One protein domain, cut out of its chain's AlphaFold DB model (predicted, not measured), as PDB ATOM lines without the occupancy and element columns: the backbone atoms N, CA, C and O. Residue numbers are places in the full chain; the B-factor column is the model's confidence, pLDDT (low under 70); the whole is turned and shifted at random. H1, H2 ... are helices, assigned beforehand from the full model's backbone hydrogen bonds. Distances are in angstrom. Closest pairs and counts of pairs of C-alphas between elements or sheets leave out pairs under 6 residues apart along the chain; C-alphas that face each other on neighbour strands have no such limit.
ATOM      1  N   THR A   8     342.220 309.020 353.259       95.12
ATOM      2  CA  THR A   8     341.363 308.967 352.075       95.12
ATOM      3  C   THR A   8     340.244 307.947 352.297       95.12
ATOM      4  O   THR A   8     340.339 307.091 353.178       95.12
ATOM      5  N   GLY A   9     339.180 308.013 351.494       93.62
ATOM      6  CA  GLY A   9     338.111 307.012 351.561       93.62
ATOM      7  C   GLY A   9     338.648 305.589 351.371       93.62
ATOM      8  O   GLY A   9     338.333 304.714 352.169       93.62
ATOM      9  N   ALA A  10     339.520 305.379 350.380       95.75
ATOM     10  CA  ALA A  10     340.123 304.074 350.106       95.75
ATOM     11  C   ALA A  10     340.927 303.541 351.303       95.75
ATOM     12  O   ALA A  10     340.671 302.431 351.763       95.75
ATOM     13  N   ASP A  11     341.805 304.369 351.880       95.38
ATOM     14  CA  ASP A  11     342.586 303.975 353.060       95.38
ATOM     15  C   ASP A  11     341.690 303.667 354.264       95.38
ATOM     16  O   ASP A  11     342.002 302.803 355.086       95.38
ATOM     17  N   ALA A  12     340.586 304.406 354.405       94.62
ATOM     18  CA  ALA A  12     339.614 304.184 355.462       94.62
ATOM     19  C   ALA A  12     338.906 302.831 355.293       94.62
ATOM     20  O   ALA A  12     338.681 302.150 356.292       94.62
ATOM     21  N   ALA A  13     338.611 302.413 354.056       94.94
ATOM     22  CA  ALA A  13     337.988 301.121 353.772       94.94
ATOM     23  C   ALA A  13     338.936 299.954 354.075       94.94
ATOM     24  O   ALA A  13     338.549 299.021 354.774       94.94
ATOM     25  N   GLU A  14     340.203 300.036 353.655       95.00
ATOM     26  CA  GLU A  14     341.219 299.015 353.971       95.00
ATOM     27  C   GLU A  14     341.430 298.835 355.482       95.00
ATOM     28  O   GLU A  14     341.781 297.759 355.960       95.00
ATOM     29  N   ARG A  15     341.210 299.907 356.247       93.06
ATOM     30  CA  ARG A  15     341.353 299.940 357.707       93.06
ATOM     31  C   ARG A  15     340.068 299.607 358.463       93.06
ATOM     32  O   ARG A  15     340.086 299.654 359.692       93.06
ATOM     33  N   GLY A  16     338.968 299.325 357.762       93.62
ATOM     34  CA  GLY A  16     337.661 299.061 358.369       93.62
ATOM     35  C   GLY A  16     337.067 300.259 359.116       93.62
ATOM     36  O   GLY A  16     336.277 300.082 360.038       93.62
ATOM     37  N   LEU A  17     337.472 301.484 358.769       93.50
ATOM     38  CA  LEU A  17     336.894 302.715 359.320       93.50
ATOM     39  C   LEU A  17     335.586 303.103 358.618       93.50
ATOM     40  O   LEU A  17     334.812 303.885 359.164       93.50
ATOM     41  N   VAL A  18     335.361 302.584 357.408       94.25
ATOM     42  CA  VAL A  18     334.109 302.705 356.652       94.25
ATOM     43  C   VAL A  18     333.688 301.327 356.154       94.25
ATOM     44  O   VAL A  18     334.542 300.498 355.849       94.25
ATOM     45  N   ASP A  19     332.381 301.104 356.042       93.69
ATOM     46  CA  ASP A  19     331.836 299.810 355.614       93.69
ATOM     47  C   ASP A  19     331.904 299.606 354.092       93.69
ATOM     48  O   ASP A  19     332.121 298.496 353.613       93.69
ATOM     49  N   GLU A  20     331.688 300.670 353.310       93.88
ATOM     50  CA  GLU A  20     331.610 300.602 351.847       93.88
ATOM     51  C   GLU A  20     332.032 301.933 351.210       93.88
ATOM     52  O   GLU A  20     331.763 303.016 351.738       93.88
ATOM     53  N   LEU A  21     332.664 301.855 350.037       95.88
ATOM     54  CA  LEU A  21     332.989 303.017 349.216       95.88
ATOM     55  C   LEU A  21     331.890 303.284 348.195       95.88
ATOM     56  O   LEU A  21     331.446 302.394 347.471       95.88
ATOM     57  N   GLY A  22     331.481 304.543 348.081       94.69
ATOM     58  CA  GLY A  22     330.497 304.951 347.094       94.69
ATOM     59  C   GLY A  22     330.052 306.394 347.266       94.69
ATOM     60  O   GLY A  22     330.460 307.095 348.186       94.69
ATOM     61  N   GLY A  23     329.199 306.838 346.347       93.56
ATOM     62  CA  GLY A  23     328.546 308.140 346.441       93.56
ATOM     63  C   GLY A  23     327.203 308.072 347.168       93.56
ATOM     64  O   GLY A  23     326.769 307.023 347.645       93.56
ATOM     65  N   LEU A  24     326.478 309.192 347.151       91.12
ATOM     66  CA  LEU A  24     325.158 309.312 347.778       91.12
ATOM     67  C   LEU A  24     324.162 308.242 347.303       91.12
ATOM     68  O   LEU A  24     323.418 307.693 348.108       91.12
ATOM     69  N   ARG A  25     324.162 307.903 346.005       90.88
ATOM     70  CA  ARG A  25     323.270 306.865 345.454       90.88
ATOM     71  C   ARG A  25     323.507 305.497 346.097       90.88
ATOM     72  O   ARG A  25     322.546 304.808 346.425       90.88
ATOM     73  N   THR A  26     324.771 305.130 346.308       94.00
ATOM     74  CA  THR A  26     325.151 303.896 347.010       94.00
ATOM     75  C   THR A  26     324.654 303.931 348.450       94.00
ATOM     76  O   THR A  26     323.980 302.995 348.874       94.00
ATOM     77  N   ALA A  27     324.887 305.037 349.162       93.12
ATOM     78  CA  ALA A  27     324.433 305.207 350.541       93.12
ATOM     79  C   ALA A  27     322.903 305.079 350.673       93.12
ATOM     80  O   ALA A  27     322.418 304.332 351.521       93.12
ATOM     81  N   VAL A  28     322.134 305.729 349.791       92.56
ATOM     82  CA  VAL A  28     320.662 305.644 349.783       92.56
ATOM     83  C   VAL A  28     320.189 304.224 349.482       92.56
ATOM     84  O   VAL A  28     319.306 303.719 350.168       92.56
ATOM     85  N   ARG A  29     320.785 303.547 348.493       93.81
ATOM     86  CA  ARG A  29     320.442 302.154 348.168       93.81
ATOM     87  C   ARG A  29     320.685 301.222 349.358       93.81
ATOM     88  O   ARG A  29     319.828 300.400 349.662       93.81
ATOM     89  N   ARG A  30     321.815 301.365 350.059       94.56
ATOM     90  CA  ARG A  30     322.117 300.578 351.268       94.56
ATOM     91  C   ARG A  30     321.138 300.887 352.400       94.56
ATOM     92  O   ARG A  30     320.640 299.957 353.023       94.56
ATOM     93  N   ALA A  31     320.795 302.157 352.605       92.69
ATOM     94  CA  ALA A  31     319.790 302.558 353.587       92.69
ATOM     95  C   ALA A  31     318.407 301.944 353.295       92.69
ATOM     96  O   ALA A  31     317.757 301.468 354.220       92.69
ATOM     97  N   LYS A  32     317.980 301.885 352.023       93.56
ATOM     98  CA  LYS A  32     316.736 301.200 351.624       93.56
ATOM     99  C   LYS A  32     316.761 299.720 351.993       93.56
ATOM    100  O   LYS A  32     315.829 299.253 352.636       93.56
ATOM    101  N   VAL A  33     317.843 299.017 351.649       94.56
ATOM    102  CA  VAL A  33     317.997 297.589 351.971       94.56
ATOM    103  C   VAL A  33     317.935 297.356 353.483       94.56
ATOM    104  O   VAL A  33     317.218 296.469 353.933       94.56
ATOM    105  N   LEU A  34     318.627 298.180 354.275       93.38
ATOM    106  CA  LEU A  34     318.597 298.096 355.741       93.38
ATOM    107  C   LEU A  34     317.215 298.415 356.329       93.38
ATOM    108  O   LEU A  34     316.852 297.871 357.367       93.38
ATOM    109  N   ALA A  35     316.436 299.266 355.663       92.62
ATOM    110  CA  ALA A  35     315.058 299.577 356.029       92.62
ATOM    111  C   ALA A  35     314.035 298.536 355.529       92.62
ATOM    112  O   ALA A  35     312.839 298.717 355.752       92.62
ATOM    113  N   GLY A  36     314.469 297.474 354.836       93.94
ATOM    114  CA  GLY A  36     313.576 296.475 354.237       93.94
ATOM    115  C   GLY A  36     312.774 296.995 353.037       93.94
ATOM    116  O   GLY A  36     311.757 296.407 352.676       93.94
ATOM    117  N   LEU A  37     313.205 298.102 352.431       92.25
ATOM    118  CA  LEU A  37     312.613 298.657 351.219       92.25
ATOM    119  C   LEU A  37     313.275 298.054 349.980       92.25
ATOM    120  O   LEU A  37     314.462 297.717 349.990       92.25
ATOM    121  N   ASP A  38     312.522 297.999 348.883       91.19
ATOM    122  CA  ASP A  38     313.078 297.647 347.582       91.19
ATOM    123  C   ASP A  38     314.187 298.654 347.188       91.19
ATOM    124  O   ASP A  38     313.997 299.870 347.327       91.19
ATOM    125  N   PRO A  39     315.368 298.186 346.738       89.31
ATOM    126  CA  PRO A  39     316.512 299.050 346.443       89.31
ATOM    127  C   PRO A  39     316.233 300.066 345.326       89.31
ATOM    128  O   PRO A  39     316.813 301.163 345.338       89.31
ATOM    129  N   ASP A  40     315.305 299.754 344.427       89.19
ATOM    130  CA  ASP A  40     314.926 300.555 343.266       89.19
ATOM    131  C   ASP A  40     313.617 301.330 343.487       89.19
ATOM    132  O   ASP A  40     313.289 302.223 342.701       89.19
ATOM    133  N   ALA A  41     312.920 301.108 344.609       88.19
ATOM    134  CA  ALA A  41     311.740 301.886 344.980       88.19
ATOM    135  C   ALA A  41     312.027 303.391 344.987       88.19
ATOM    136  O   ALA A  41     313.042 303.859 345.513       88.19
ATOM    137  N   GLN A  42     311.104 304.181 344.445       83.44
ATOM    138  CA  GLN A  42     311.215 305.634 344.490       83.44
ATOM    139  C   GLN A  42     311.041 306.117 345.933       83.44
ATOM    140  O   GLN A  42     309.990 305.937 346.541       83.44
ATOM    141  N   VAL A  43     312.082 306.742 346.484       83.31
ATOM    142  CA  VAL A  43     312.069 307.327 347.829       83.31
ATOM    143  C   VAL A  43     312.328 308.821 347.731       83.31
ATOM    144  O   VAL A  43     313.186 309.264 346.967       83.31
ATOM    145  N   ARG A  44     311.595 309.609 348.518       82.38
ATOM    146  CA  ARG A  44     311.839 311.046 348.631       82.38
ATOM    147  C   ARG A  44     312.837 311.297 349.752       82.38
ATOM    148  O   ARG A  44     312.499 311.139 350.923       82.38
ATOM    149  N   THR A  45     314.040 311.732 349.403       80.50
ATOM    150  CA  THR A  45     315.002 312.222 350.393       80.50
ATOM    151  C   THR A  45     314.509 313.558 350.940       80.50
ATOM    152  O   THR A  45     314.241 314.483 350.176       80.50
ATOM    153  N   VAL A  46     314.379 313.666 352.259       83.44
ATOM    154  CA  VAL A  46     314.102 314.933 352.944       83.44
ATOM    155  C   VAL A  46     315.369 315.383 353.662       83.44
ATOM    156  O   VAL A  46     316.069 314.566 354.257       83.44
ATOM    157  N   SER A  47     315.698 316.668 353.563       76.00
ATOM    158  CA  SER A  47     316.836 317.235 354.289       76.00
ATOM    159  C   SER A  47     316.439 317.485 355.741       76.00
ATOM    160  O   SER A  47     315.341 317.979 355.999       76.00
ATOM    161  N   TYR A  48     317.334 317.159 356.671       72.19
ATOM    162  CA  TYR A  48     317.190 317.456 358.095       72.19
ATOM    163  C   TYR A  48     318.395 318.284 358.578       72.19
ATOM    164  O   TYR A  48     319.505 318.037 358.091       72.19
ATOM    165  N   PRO A  49     318.245 319.218 359.537       67.62
ATOM    166  CA  PRO A  49     316.999 319.683 360.168       67.62
ATOM    167  C   PRO A  49     316.010 320.280 359.157       67.62
ATOM    168  O   PRO A  49     316.411 320.684 358.064       67.62
ATOM    169  N   GLY A  50     314.715 320.230 359.470       68.56
ATOM    170  CA  GLY A  50     313.667 320.762 358.604       68.56
ATOM    171  C   GLY A  50     313.859 322.258 358.342       68.56
ATOM    172  O   GLY A  50     314.651 322.941 358.985       68.56
ATOM    173  N   SER A  51     313.103 322.820 357.399       66.69
ATOM    174  CA  SER A  51     313.164 324.252 357.054       66.69
ATOM    175  C   SER A  51     312.579 325.177 358.137       66.69
ATOM    176  O   SER A  51     312.122 326.279 357.837       66.69
ATOM    177  N   SER A  52     312.530 324.728 359.391       73.12
ATOM    178  CA  SER A  52     312.057 325.529 360.509       73.12
ATOM    179  C   SER A  52     313.157 326.498 360.926       73.12
ATOM    180  O   SER A  52     314.228 326.087 361.372       73.12
ATOM    181  N   LEU A  53     312.881 327.801 360.828       68.19
ATOM    182  CA  LEU A  53     313.782 328.861 361.302       68.19
ATOM    183  C   LEU A  53     314.212 328.648 362.767       68.19
ATOM    184  O   LEU A  53     315.329 328.999 363.145       68.19
ATOM    185  N   TRP A  54     313.363 328.004 363.575       72.75
ATOM    186  CA  TRP A  54     313.648 327.663 364.968       72.75
ATOM    187  C   TRP A  54     314.798 326.659 365.144       72.75
ATOM    188  O   TRP A  54     315.501 326.716 366.152       72.75
ATOM    189  N   GLU A  55     315.036 325.766 364.179       69.81
ATOM    190  CA  GLU A  55     316.157 324.815 364.230       69.81
ATOM    191  C   GLU A  55     317.500 325.475 363.902       69.81
ATOM    192  O   GLU A  55     318.538 324.989 364.347       69.81
ATOM    193  N   PHE A  56     317.492 326.615 363.204       68.81
ATOM    194  CA  PHE A  56     318.704 327.380 362.903       68.81
ATOM    195  C   PHE A  56     319.217 328.176 364.114       68.81
ATOM    196  O   PHE A  56     320.411 328.436 364.233       68.81
ATOM    197  N   ILE A  57     318.313 328.543 365.028       75.00
ATOM    198  CA  ILE A  57     318.626 329.314 366.241       75.00
ATOM    199  C   ILE A  57     319.038 328.388 367.399       75.00
ATOM    200  O   ILE A  57     319.640 328.839 368.374       75.00
ATOM    201  N   ARG A  58     318.770 327.077 367.307       69.81
ATOM    202  CA  ARG A  58     319.235 326.128 368.323       69.81
ATOM    203  C   ARG A  58     320.765 326.019 368.293       69.81
ATOM    204  O   ARG A  58     321.326 325.693 367.246       69.81
ATOM    205  N   PRO A  59     321.453 326.212 369.434       61.34
ATOM    206  CA  PRO A  59     322.891 326.002 369.517       61.34
ATOM    207  C   PRO A  59     323.236 324.568 369.099       61.34
ATOM    208  O   PRO A  59     322.752 323.604 369.698       61.34
TER     209      PRO A  59
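Overview. This is residues 8 to 59 of the 106 residues of the protein "Peptidase_S49 domain-containing protein" of Mycolicibacter algericus (UniProt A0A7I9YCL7). The printed part is an open V of loops and three helices: H1 lies at one end, H2, the longest helix, lies toward the bend, and residues 46 to 59 stick out as the other arm, with H3 near its tip. The 52 residues printed include H1, H2 and H3 in that order and no named strand; the class is all helix, with 22 residues, under half, in named elements. The whole is extended, with a radius of gyration of the C-alphas of 15.5 A, and spans 41 by 30 by 15 A.

Arrangement. H1, residues 9 to 14, and H2, residues 24 to 34, are apart. H3, residues 53 to 57, is apart from both. Every O i to N i+4 pair is within hydrogen-bond range in H1 and H2; in H3 0 of 1 is, beside 1 of 2 O i to N i+3 pairs.

Along the chain. H1 begins at C-alpha 9 (338.111, 307.012, 351.561). H2 measures 15.2 A from first to last C-alpha. H3 ends at C-alpha 57 (318.626, 329.314, 366.241).

Size, cuts and confidence. The C-alphas farthest apart, of Glu 14 and Trp 54, are 41.3 A apart. The printed part has no cut. The link H2 to H3 is long, 18 residues. Confidence is under 70 at residues 49 to 51, 53, 55 to 56 and 58 to 59.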